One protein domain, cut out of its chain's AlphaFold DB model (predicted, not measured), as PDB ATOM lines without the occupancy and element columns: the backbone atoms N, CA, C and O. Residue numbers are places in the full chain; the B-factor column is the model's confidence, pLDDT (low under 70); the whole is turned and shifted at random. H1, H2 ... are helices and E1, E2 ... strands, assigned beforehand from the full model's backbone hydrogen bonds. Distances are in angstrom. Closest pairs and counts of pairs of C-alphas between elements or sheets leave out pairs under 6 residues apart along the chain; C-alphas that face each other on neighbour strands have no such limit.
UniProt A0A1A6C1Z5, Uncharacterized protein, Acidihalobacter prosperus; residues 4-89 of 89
ATOM      1  N   GLY A   4     -13.079  78.659  21.288       98.44
ATOM      2  CA  GLY A   4     -14.121  78.183  22.181       98.44
ATOM      3  C   GLY A   4     -14.882  77.021  21.567       98.44
ATOM      4  O   GLY A   4     -15.306  77.102  20.417       98.44
ATOM      5  N   LEU A   5     -15.074  75.959  22.343       98.31
ATOM      6  CA  LEU A   5     -15.942  74.838  22.001       98.31
ATOM      7  C   LEU A   5     -17.241  74.987  22.778       98.31
ATOM      8  O   LEU A   5     -17.271  74.836  24.000       98.31
ATOM      9  N   LEU A   6     -18.304  75.333  22.066       97.94
ATOM     10  CA  LEU A   6     -19.590  75.716  22.625       97.94
ATOM     11  C   LEU A   6     -20.595  74.581  22.427       97.94
ATOM     12  O   LEU A   6     -20.854  74.136  21.307       97.94
ATOM     13  N   PHE A   7     -21.142  74.106  23.542       96.94
ATOM     14  CA  PHE A   7     -22.011  72.930  23.628       96.94
ATOM     15  C   PHE A   7     -22.876  73.000  24.896       96.94
ATOM     16  O   PHE A   7     -22.497  73.680  25.855       96.94
ATOM     17  N   ARG A   8     -24.004  72.277  24.928       94.81
ATOM     18  CA  ARG A   8     -24.786  72.039  26.154       94.81
ATOM     19  C   ARG A   8     -24.621  70.605  26.681       94.81
ATOM     20  O   ARG A   8     -23.521  70.202  27.039       94.81
ATOM     21  N   GLU A   9     -25.702  69.835  26.770       91.06
ATOM     22  CA  GLU A   9     -25.701  68.488  27.332       91.06
ATOM     23  C   GLU A   9     -25.003  67.486  26.402       91.06
ATOM     24  O   GLU A   9     -24.292  66.600  26.877       91.06
ATOM     25  N   ASP A  10     -25.146  67.640  25.080       92.75
ATOM     26  CA  ASP A  10     -24.421  66.810  24.115       92.75
ATOM     27  C   ASP A  10     -22.980  67.304  23.947       92.75
ATOM     28  O   ASP A  10     -22.709  68.331  23.325       92.75
ATOM     29  N   ARG A  11     -22.045  66.541  24.517       95.12
ATOM     30  CA  ARG A  11     -20.607  66.842  24.523       95.12
ATOM     31  C   ARG A  11     -19.799  65.967  23.570       95.12
ATOM     32  O   ARG A  11     -18.573  66.044  23.576       95.12
ATOM     33  N   ARG A  12     -20.443  65.101  22.778       94.75
ATOM     34  CA  ARG A  12     -19.735  64.089  21.972       94.75
ATOM     35  C   ARG A  12     -18.741  64.736  21.011       94.75
ATOM     36  O   ARG A  12     -17.558  64.403  21.035       94.75
ATOM     37  N   LEU A  13     -19.204  65.716  20.233       96.56
ATOM     38  CA  LEU A  13     -18.350  66.421  19.279       96.56
ATOM     39  C   LEU A  13     -17.353  67.362  19.965       96.56
ATOM     40  O   LEU A  13     -16.214  67.446  19.519       96.56
ATOM     41  N   SER A  14     -17.722  68.027  21.067       97.31
ATOM     42  CA  SER A  14     -16.797  68.931  21.766       97.31
ATOM     43  C   SER A  14     -15.623  68.199  22.411       97.31
ATOM     44  O   SER A  14     -14.487  68.665  22.325       97.31
ATOM     45  N   VAL A  15     -15.866  67.025  23.000       97.19
ATOM     46  CA  VAL A  15     -14.809  66.165  23.546       97.19
ATOM     47  C   VAL A  15     -13.903  65.657  22.428       97.19
ATOM     48  O   VAL A  15     -12.681  65.750  22.552       97.19
ATOM     49  N   ALA A  16     -14.478  65.162  21.330       96.69
ATOM     50  CA  ALA A  16     -13.708  64.562  20.246       96.69
ATOM     51  C   ALA A  16     -12.858  65.600  19.487       96.69
ATOM     52  O   ALA A  16     -11.636  65.464  19.410       96.69
ATOM     53  N   VAL A  17     -13.475  66.693  19.020       97.75
ATOM     54  CA  VAL A  17     -12.779  67.790  18.322       97.75
ATOM     55  C   VAL A  17     -11.800  68.494  19.260       97.75
ATOM     56  O   VAL A  17     -10.650  68.738  18.897       97.75
ATOM     57  N   GLY A  18     -12.204  68.774  20.502       97.69
ATOM     58  CA  GLY A  18     -11.327  69.414  21.479       97.69
ATOM     59  C   GLY A  18     -10.124  68.562  21.864       97.69
ATOM     60  O   GLY A  18      -9.044  69.106  22.080       97.69
ATOM     61  N   GLY A  19     -10.281  67.240  21.920       97.19
ATOM     62  CA  GLY A  19      -9.180  66.307  22.152       97.19
ATOM     63  C   GLY A  19      -8.155  66.284  21.017       97.19
ATOM     64  O   GLY A  19      -6.976  66.054  21.284       97.19
ATOM     65  N   TYR A  20      -8.576  66.544  19.776       96.31
ATOM     66  CA  TYR A  20      -7.667  66.734  18.646       96.31
ATOM     67  C   TYR A  20      -6.961  68.093  18.734       96.31
ATOM     68  O   TYR A  20      -5.735  68.140  18.795       96.31
ATOM     69  N   LEU A  21      -7.722  69.188  18.830       97.62
ATOM     70  CA  LEU A  21      -7.173  70.550  18.810       97.62
ATOM     71  C   LEU A  21      -6.187  70.804  19.958       97.62
ATOM     72  O   LEU A  21      -5.156  71.433  19.760       97.62
ATOM     73  N   ARG A  22      -6.448  70.270  21.157       97.56
ATOM     74  CA  ARG A  22      -5.552  70.428  22.317       97.56
ATOM     75  C   ARG A  22      -4.192  69.735  22.169       97.56
ATOM     76  O   ARG A  22      -3.336  69.933  23.025       97.56
ATOM     77  N   ARG A  23      -3.983  68.925  21.124       96.38
ATOM     78  CA  ARG A  23      -2.668  68.338  20.810       96.38
ATOM     79  C   ARG A  23      -1.754  69.312  20.075       96.38
ATOM     80  O   ARG A  23      -0.549  69.094  20.083       96.38
ATOM     81  N   GLU A  24      -2.307  70.354  19.460       96.25
ATOM     82  CA  GLU A  24      -1.531  71.373  18.760       96.25
ATOM     83  C   GLU A  24      -0.763  72.245  19.773       96.25
ATOM     84  O   GLU A  24      -1.386  72.923  20.604       96.25
ATOM     85  N   PRO A  25       0.582  72.260  19.735       95.62
ATOM     86  CA  PRO A  25       1.377  73.044  20.671       95.62
ATOM     87  C   PRO A  25       1.043  74.538  20.613       95.62
ATOM     88  O   PRO A  25       1.068  75.172  19.563       95.62
ATOM     89  N   GLY A  26       0.751  75.129  21.772       94.06
ATOM     90  CA  GLY A  26       0.437  76.558  21.880       94.06
ATOM     91  C   GLY A  26      -1.001  76.937  21.509       94.06
ATOM     92  O   GLY A  26      -1.376  78.101  21.675       94.06
ATOM     93  N   LEU A  27      -1.847  75.992  21.076       97.75
ATOM     94  CA  LEU A  27      -3.266  76.260  20.843       97.75
ATOM     95  C   LEU A  27      -4.058  76.246  22.162       97.75
ATOM     96  O   LEU A  27      -4.177  75.226  22.836       97.75
ATOM     97  N   ILE A  28      -4.644  77.388  22.537       98.25
ATOM     98  CA  ILE A  28      -5.419  77.524  23.779       98.25
ATOM     99  C   ILE A  28      -6.909  77.303  23.487       98.25
ATOM    100  O   ILE A  28      -7.594  78.223  23.034       98.25
ATOM    101  N   VAL A  29      -7.420  76.111  23.792       98.44
ATOM    102  CA  VAL A  29      -8.821  75.711  23.563       98.44
ATOM    103  C   VAL A  29      -9.614  75.741  24.870       98.44
ATOM    104  O   VAL A  29      -9.275  75.023  25.815       98.44
ATOM    105  N   ALA A  30     -10.691  76.521  24.922       98.31
ATOM    106  CA  ALA A  30     -11.576  76.599  26.084       98.31
ATOM    107  C   ALA A  30     -12.957  75.999  25.786       98.31
ATOM    108  O   ALA A  30     -13.444  76.074  24.661       98.31
ATOM    109  N   ASP A  31     -13.595  75.426  26.803       98.19
ATOM    110  CA  ASP A  31     -14.979  74.957  26.718       98.19
ATOM    111  C   ASP A  31     -15.910  76.091  27.166       98.19
ATOM    112  O   ASP A  31     -15.668  76.689  28.214       98.19
ATOM    113  N   ASN A  32     -16.966  76.376  26.395       97.94
ATOM    114  CA  ASN A  32     -17.991  77.377  26.727       97.94
ATOM    115  C   ASN A  32     -17.424  78.738  27.184       97.94
ATOM    116  O   ASN A  32     -17.902  79.356  28.136       97.94
ATOM    117  N   ALA A  33     -16.402  79.209  26.471       97.38
ATOM    118  CA  ALA A  33     -15.836  80.543  26.599       97.38
ATOM    119  C   ALA A  33     -15.520  81.097  25.194       97.38
ATOM    120  O   ALA A  33     -15.311  80.302  24.278       97.38
ATOM    121  N   PRO A  34     -15.487  82.427  24.983       96.56
ATOM    122  CA  PRO A  34     -15.819  83.477  25.950       96.56
ATOM    123  C   PRO A  34     -17.323  83.553  26.247       96.56
ATOM    124  O   PRO A  34     -17.726  84.249  27.173       96.56
ATOM    125  N   TYR A  35     -18.134  82.818  25.484       96.31
ATOM    126  CA  TYR A  35     -19.555  82.645  25.730       96.31
ATOM    127  C   TYR A  35     -19.880  81.203  26.076       96.31
ATOM    128  O   TYR A  35     -19.289  80.269  25.532       96.31
ATOM    129  N   SER A  36     -20.901  81.039  26.905       96.12
ATOM    130  CA  SER A  36     -21.453  79.744  27.262       96.12
ATOM    131  C   SER A  36     -22.796  79.537  26.575       96.12
ATOM    132  O   SER A  36     -23.690  80.381  26.688       96.12
ATOM    133  N   LEU A  37     -22.995  78.399  25.897       95.06
ATOM    134  CA  LEU A  37     -24.329  78.087  25.369       95.06
ATOM    135  C   LEU A  37     -25.355  77.915  26.483       95.06
ATOM    136  O   LEU A  37     -26.531  78.159  26.236       95.06
ATOM    137  N   PHE A  38     -24.936  77.585  27.706       93.19
ATOM    138  CA  PHE A  38     -25.836  77.545  28.858       93.19
ATOM    139  C   PHE A  38     -26.487  78.906  29.143       93.19
ATOM    140  O   PHE A  38     -27.641  78.941  29.560       93.19
ATOM    141  N   GLU A  39     -25.806  80.004  28.816       93.06
ATOM    142  CA  GLU A  39     -26.255  81.379  29.061       93.06
ATOM    143  C   GLU A  39     -26.852  82.040  27.810       93.06
ATOM    144  O   GLU A  39     -27.776  82.852  27.897       93.06
ATOM    145  N   LEU A  40     -26.363  81.680  26.621       89.88
ATOM    146  CA  LEU A  40     -26.843  82.244  25.365       89.88
ATOM    147  C   LEU A  40     -28.204  81.672  24.941       89.88
ATOM    148  O   LEU A  40     -28.490  80.477  25.065       89.88
ATOM    149  N   ARG A  41     -29.020  82.524  24.299       86.56
ATOM    150  CA  ARG A  41     -30.243  82.078  23.603       86.56
ATOM    151  C   ARG A  41     -29.937  81.101  22.468       86.56
ATOM    152  O   ARG A  41     -30.724  80.189  22.255       86.56
ATOM    153  N   ALA A  42     -28.816  81.300  21.765       90.44
ATOM    154  CA  ALA A  42     -28.302  80.411  20.720       90.44
ATOM    155  C   ALA A  42     -29.376  79.962  19.705       90.44
ATOM    156  O   ALA A  42     -29.616  78.769  19.530       90.44
ATOM    157  N   TYR A  43     -30.047  80.923  19.051       93.56
ATOM    158  CA  TYR A  43     -31.221  80.667  18.199       93.56
ATOM    159  C   TYR A  43     -30.991  79.564  17.157       93.56
ATOM    160  O   TYR A  43     -31.822  78.664  17.032       93.56
ATOM    161  N   THR A  44     -29.852  79.598  16.457       93.81
ATOM    162  CA  THR A  44     -29.492  78.597  15.444       93.81
ATOM    163  C   THR A  44     -29.420  77.192  16.038       93.81
ATOM    164  O   THR A  44     -29.988  76.259  15.478       93.81
ATOM    165  N   VAL A  45     -28.779  77.054  17.203       93.19
ATOM    166  CA  VAL A  45     -28.641  75.775  17.911       93.19
ATOM    167  C   VAL A  45     -30.011  75.279  18.376       93.19
ATOM    168  O   VAL A  45     -30.406  74.166  18.038       93.19
ATOM    169  N   ARG A  46     -30.795  76.125  19.058       91.12
ATOM    170  CA  ARG A  46     -32.125  75.734  19.556       91.12
ATOM    171  C   ARG A  46     -33.066  75.298  18.434       91.12
ATOM    172  O   ARG A  46     -33.736  74.277  18.547       91.12
ATOM    173  N   THR A  47     -33.111  76.071  17.350       93.75
ATOM    174  CA  THR A  47     -34.109  75.904  16.283       93.75
ATOM    175  C   THR A  47     -33.745  74.786  15.311       93.75
ATOM    176  O   THR A  47     -34.620  74.039  14.874       93.75
ATOM    177  N   HIS A  48     -32.468  74.665  14.943       93.88
ATOM    178  CA  HIS A  48     -32.060  73.771  13.856       93.88
ATOM    179  C   HIS A  48     -31.380  72.489  14.326       93.88
ATOM    180  O   HIS A  48     -31.331  71.534  13.553       93.88
ATOM    181  N   VAL A  49     -30.893  72.451  15.567       93.56
ATOM    182  CA  VAL A  49     -30.126  71.321  16.094       93.56
ATOM    183  C   VAL A  49     -30.865  70.643  17.239       93.56
ATOM    184  O   VAL A  49     -31.286  69.496  17.094       93.56
ATOM    185  N   GLU A  50     -31.054  71.340  18.361       89.81
ATOM    186  CA  GLU A  50     -31.603  70.752  19.590       89.81
ATOM    187  C   GLU A  50     -33.043  70.277  19.382       89.81
ATOM    188  O   GLU A  50     -33.376  69.154  19.751       89.81
ATOM    189  N   ALA A  51     -33.868  71.060  18.673       90.44
ATOM    190  CA  ALA A  51     -35.229  70.669  18.296       90.44
ATOM    191  C   ALA A  51     -35.308  69.377  17.454       90.44
ATOM    192  O   ALA A  51     -36.386  68.806  17.304       90.44
ATOM    193  N   ARG A  52     -34.185  68.922  16.886       94.12
ATOM    194  CA  ARG A  52     -34.082  67.715  16.052       94.12
ATOM    195  C   ARG A  52     -33.204  66.629  16.677       94.12
ATOM    196  O   ARG A  52     -33.026  65.584  16.060       94.12
ATOM    197  N   GLY A  53     -32.634  66.869  17.861       91.94
ATOM    198  CA  GLY A  53     -31.719  65.935  18.521       91.94
ATOM    199  C   GLY A  53     -30.432  65.651  17.734       91.94
ATOM    200  O   GLY A  53     -29.889  64.553  17.836       91.94
ATOM    201  N   LEU A  54     -29.961  66.601  16.918       94.38
ATOM    202  CA  LEU A  54     -28.757  66.410  16.104       94.38
ATOM    203  C   LEU A  54     -27.477  66.622  16.937       94.38
ATOM    204  O   LEU A  54     -27.432  67.568  17.727       94.38
ATOM    205  N   PRO A  55     -26.419  65.810  16.741       93.56
ATOM    206  CA  PRO A  55     -25.101  66.104  17.296       93.56
ATOM    207  C   PRO A  55     -24.589  67.451  16.779       93.56
ATOM    208  O   PRO A  55     -24.748  67.762  15.597       93.56
ATOM    209  N   TYR A  56     -23.952  68.242  17.644       95.31
ATOM    210  CA  TYR A  56     -23.433  69.548  17.250       95.31
ATOM    211  C   TYR A  56     -22.220  70.001  18.045       95.31
ATOM    212  O   TYR A  56     -21.910  69.504  19.125       95.31
ATOM    213  N   LEU A  57     -21.557  70.995  17.472       96.81
ATOM    214  CA  LEU A  57     -20.521  71.786  18.099       96.81
ATOM    215  C   LEU A  57     -20.563  73.176  17.466       96.81
ATOM    216  O   LEU A  57     -20.556  73.291  16.241       96.81
ATOM    217  N   LEU A  58     -20.596  74.223  18.287       97.19
ATOM    218  CA  LEU A  58     -20.310  75.581  17.829       97.19
ATOM    219  C   LEU A  58     -18.839  75.881  18.134       97.19
ATOM    220  O   LEU A  58     -18.371  75.628  19.245       97.19
ATOM    221  N   VAL A  59     -18.107  76.385  17.141       97.62
ATOM    222  CA  VAL A  59     -16.701  76.770  17.285       97.62
ATOM    223  C   VAL A  59     -16.586  78.283  17.199       97.62
ATOM    224  O   VAL A  59     -16.950  78.877  16.189       97.62
ATOM    225  N   GLU A  60     -16.045  78.886  18.248       98.00
ATOM    226  CA  GLU A  60     -15.732  80.311  18.299       98.00
ATOM    227  C   GLU A  60     -14.228  80.494  18.066       98.00
ATOM    228  O   GLU A  60     -13.432  79.893  18.785       98.00
ATOM    229  N   ILE A  61     -13.810  81.308  17.094       98.38
ATOM    230  CA  ILE A  61     -12.390  81.570  16.796       98.38
ATOM    231  C   ILE A  61     -12.086  83.036  17.093       98.38
ATOM    232  O   ILE A  61     -12.830  83.922  16.679       98.38
ATOM    233  N   ARG A  62     -10.975  83.316  17.785       98.38
ATOM    234  CA  ARG A  62     -10.553  84.699  18.046       98.38
ATOM    235  C   ARG A  62     -10.225  85.410  16.722       98.38
ATOM    236  O   ARG A  62      -9.377  84.948  15.963       98.38
ATOM    237  N   GLN A  63     -10.899  86.530  16.463       98.25
ATOM    238  CA  GLN A  63     -10.905  87.254  15.181       98.25
ATOM    239  C   GLN A  63      -9.506  87.556  14.610       98.25
ATOM    240  O   GLN A  63      -9.284  87.427  13.408       98.25
ATOM    241  N   ASP A  64      -8.553  87.958  15.452       98.44
ATOM    242  CA  ASP A  64      -7.185  88.303  15.041       98.44
ATOM    243  C   ASP A  64      -6.441  87.117  14.415       98.44
ATOM    244  O   ASP A  64      -5.621  87.306  13.521       98.44
ATOM    245  N   LEU A  65      -6.777  85.888  14.813       98.31
ATOM    246  CA  LEU A  65      -6.140  84.670  14.308       98.31
ATOM    247  C   LEU A  65      -6.602  84.284  12.893       98.31
ATOM    248  O   LEU A  65      -6.051  83.360  12.298       98.31
ATOM    249  N   ILE A  66      -7.613  84.974  12.360       98.12
ATOM    250  CA  ILE A  66      -8.162  84.769  11.013       98.12
ATOM    251  C   ILE A  66      -8.192  86.069  10.193       98.12
ATOM    252  O   ILE A  66      -8.900  86.153   9.189       98.12
ATOM    253  N   ALA A  67      -7.417  87.080  10.600       98.56
ATOM    254  CA  ALA A  67      -7.377  88.385   9.940       98.56
ATOM    255  C   ALA A  67      -6.783  88.333   8.518       98.56
ATOM    256  O   ALA A  67      -7.132  89.156   7.671       98.56
ATOM    257  N   ASP A  68      -5.918  87.357   8.231       98.56
ATOM    258  CA  ASP A  68      -5.272  87.182   6.931       98.56
ATOM    259  C   ASP A  68      -5.504  85.785   6.328       98.56
ATOM    260  O   ASP A  68      -6.226  84.935   6.858       98.56
ATOM    261  N   ALA A  69      -4.975  85.560   5.124       98.69
ATOM    262  CA  ALA A  69      -5.126  84.283   4.427       98.69
ATOM    263  C   ALA A  69      -4.376  83.131   5.116       98.69
ATOM    264  O   ALA A  69      -4.868  82.003   5.100       98.69
ATOM    265  N   ALA A  70      -3.224  83.403   5.734       98.44
ATOM    266  CA  ALA A  70      -2.416  82.381   6.385       98.44
ATOM    267  C   ALA A  70      -3.126  81.845   7.635       98.44
ATOM    268  O   ALA A  70      -3.287  80.632   7.771       98.44
ATOM    269  N   GLY A  71      -3.645  82.734   8.485       98.31
ATOM    270  CA  GLY A  71      -4.429  82.373   9.666       98.31
ATOM    271  C   GLY A  71      -5.681  81.571   9.310       98.31
ATOM    272  O   GLY A  71      -5.916  80.499   9.867       98.31
ATOM    273  N   ARG A  72      -6.437  82.013   8.295       98.69
ATOM    274  CA  ARG A  72      -7.610  81.271   7.790       98.69
ATOM    275  C   ARG A  72      -7.251  79.870   7.296       98.69
ATOM    276  O   ARG A  72      -7.970  78.926   7.606       98.69
ATOM    277  N   GLN A  73      -6.148  79.719   6.561       98.62
ATOM    278  CA  GLN A  73      -5.696  78.407   6.088       98.62
ATOM    279  C   GLN A  73      -5.270  77.488   7.235       98.62
ATOM    280  O   GLN A  73      -5.574  76.300   7.198       98.62
ATOM    281  N   VAL A  74      -4.581  78.018   8.247       98.00
ATOM    282  CA  VAL A  74      -4.193  77.247   9.436       98.00
ATOM    283  C   VAL A  74      -5.434  76.739  10.174       98.00
ATOM    284  O   VAL A  74      -5.544  75.540  10.419       98.00
ATOM    285  N   TRP A  75      -6.406  77.614  10.445       98.19
ATOM    286  CA  TRP A  75      -7.650  77.227  11.116       98.19
ATOM    287  C   TRP A  75      -8.504  76.260  10.298       98.19
ATOM    288  O   TRP A  75      -9.068  75.326  10.864       98.19
ATOM    289  N   ALA A  76      -8.579  76.451   8.979       98.38
ATOM    290  CA  ALA A  76      -9.286  75.533   8.094       98.38
ATOM    291  C   ALA A  76      -8.679  74.124   8.138       98.38
ATOM    292  O   ALA A  76      -9.433  73.160   8.212       98.38
ATOM    293  N   ARG A  77      -7.342  74.004   8.160       97.94
ATOM    294  CA  ARG A  77      -6.664  72.708   8.322       97.94
ATOM    295  C   ARG A  77      -6.971  72.076   9.675       97.94
ATOM    296  O   ARG A  77      -7.479  70.968   9.710       97.94
ATOM    297  N   TRP A  78      -6.759  72.795  10.780       97.69
ATOM    298  CA  TRP A  78      -7.009  72.240  12.116       97.69
ATOM    299  C   TRP A  78      -8.449  71.762  12.309       97.69
ATOM    300  O   TRP A  78      -8.670  70.708  12.900       97.69
ATOM    301  N   LEU A  79      -9.432  72.531  11.834       97.50
ATOM    302  CA  LEU A  79     -10.838  72.145  11.941       97.50
ATOM    303  C   LEU A  79     -11.209  71.041  10.953       97.50
ATOM    304  O   LEU A  79     -11.942  70.135  11.336       97.50
ATOM    305  N   GLY A  80     -10.699  71.100   9.721       97.06
ATOM    306  CA  GLY A  80     -10.898  70.065   8.710       97.06
ATOM    307  C   GLY A  80     -10.399  68.712   9.200       97.06
ATOM    308  O   GLY A  80     -11.194  67.786   9.327       97.06
ATOM    309  N   ASP A  81      -9.132  68.640   9.606       96.75
ATOM    310  CA  ASP A  81      -8.506  67.415  10.105       96.75
ATOM    311  C   ASP A  81      -9.228  66.874  11.353       96.75
ATOM    312  O   ASP A  81      -9.422  65.665  11.500       96.75
ATOM    313  N   ALA A  82      -9.660  67.761  12.259       96.25
ATOM    314  CA  ALA A  82     -10.425  67.364  13.438       96.25
ATOM    315  C   ALA A  82     -11.791  66.769  13.062       96.25
ATOM    316  O   ALA A  82     -12.186  65.752  13.627       96.25
ATOM    317  N   ILE A  83     -12.518  67.392  12.132       94.75
ATOM    318  CA  ILE A  83     -13.845  66.939  11.698       94.75
ATOM    319  C   ILE A  83     -13.737  65.630  10.918       94.75
ATOM    320  O   ILE A  83     -14.476  64.698  11.223       94.75
ATOM    321  N   GLU A  84     -12.811  65.533   9.963       95.75
ATOM    322  CA  GLU A  84     -12.569  64.307   9.194       95.75
ATOM    323  C   GLU A  84     -12.227  63.140  10.113       95.75
ATOM    324  O   GLU A  84     -12.779  62.056   9.968       95.75
ATOM    325  N   ARG A  85     -11.390  63.371  11.128       93.06
ATOM    326  CA  ARG A  85     -11.064  62.338  12.109       93.06
ATOM    327  C   ARG A  85     -12.260  61.914  12.964       93.06
ATOM    328  O   ARG A  85     -12.310  60.770  13.393       93.06
ATOM    329  N   VAL A  86     -13.163  62.834  13.295       91.62
ATOM    330  CA  VAL A  86     -14.300  62.556  14.188       91.62
ATOM    331  C   VAL A  86     -15.489  61.948  13.442       91.62
ATOM    332  O   VAL A  86     -16.254  61.208  14.052       91.62
ATOM    333  N   LEU A  87     -15.665  62.270  12.157       88.88
ATOM    334  CA  LEU A  87     -16.801  61.830  11.336       88.88
ATOM    335  C   LEU A  87     -16.446  60.765  10.288       88.88
ATOM    336  O   LEU A  87     -17.352  60.240   9.649       88.88
ATOM    337  N   GLY A  88     -15.157  60.518  10.047       80.19
ATOM    338  CA  GLY A  88     -14.662  59.565   9.050       80.19
ATOM    339  C   GLY A  88     -14.584  58.109   9.522       80.19
ATOM    340  O   GLY A  88     -14.225  57.255   8.713       80.19
ATOM    341  N   ASP A  89     -14.924  57.847  10.788       51.19
ATOM    342  CA  ASP A  89     -15.143  56.513  11.371       51.19
ATOM    343  C   ASP A  89     -16.650  56.178  11.410       51.19
ATOM    344  O   ASP A  89     -16.994  54.973  11.365       51.19
TER     345      ASP A  89
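AT A GLANCE: This is residues 4 to 89 of the 89 residues of an uncharacterized protein of Acidihalobacter prosperus (UniProt A0A1A6C1Z5). A small sheet of three short strands, E2 E1 E3, has H1 over one face, and the long helix H4 lies past the E3 side of the sheet and crosses H1 steeply with its later part. H2 lies at one end of the longest span, joined to the sheet by the links from E2 and to E3, and H3 and the beginning of H4 lie towards the other end. The printed part has 86 residues, with four named helices and three named strands in the order E1 H1 E2 H2 E3 H3 H4; the sheet is mixed and the class is mixed, helices and strands. The whole is compact, with a radius of gyration of the C-alphas of 13.3 A and spans of 36 by 31 by 19 A.

HOW THE PARTS SIT: E1, residues 4 to 6, is the inner strand of the sheet, between the edge strands E2, residues 29 to 31, and E3, residues 58 to 61. E1 and E2 are parallel at 28 degrees, with N 5 and O 30 within hydrogen-bond range at 2.8 A. E1 and E3 are antiparallel at 164 degrees, with N 4 and O 60 at 2.8 A and N 58 and O 6 at 3.0 A. H1, residues 12 to 21, is on the sheet at a height of 9.3 A, which gives two layers, a helix on one face of a sheet. It lies over E1 and only just over E2, on which 3 of its C-alphas fall, and runs along the strands, at 4 degrees to E1 on the local plane. The closest C-alphas of E1 and H1 are those of Leu 5 and Ser 14, 6.0 A apart. E1, H1 and E2 form a strand-helix-strand unit, two parallel neighbour strands with a helix between, and its crossover is right-handed. H2, residues 43 to 48, touches no helix and is not on the sheet. H3, residues 63 to 66, touches H4, residues 69 to 87, only at the corner, where the C-alphas of Ile 66 and Arg 72 are closest at 4.8 A. H4 touches H1 with residues 78 to 86 alone, opposite ways at a steep tilt of 48 degrees, and the closest C-alphas are those of Val 17 and Ala 82, 5.4 A apart. H4 is apart from E3. In H1, H2 and H4 every O i to N i+4 pair is within hydrogen-bond range; H3 is too short for such a pair.

IN THESE COORDINATES: E1 begins at C-alpha 4, (-14.121, 78.183, 22.181), and is 6.0 A long. H1 is 14.5 A long, E2 7.0 A, H2 8.2 A, E3 10.0 A and H3 5.6 A. H2 begins at C-alpha 43, (-31.221, 80.667, 18.199). H4 is 26.2 A long and ends at C-alpha 87, (-16.801, 61.830, 11.336).

THE WHOLE: The two C-alphas farthest apart are those of Ala 51 and Ala 70, at 36.8 A. The printed part has no cut, and the link from E2 to H2, with 11 residues, is long. The mean pLDDT of the printed part is 95.1, and residue 89, the chain's last, is under 70.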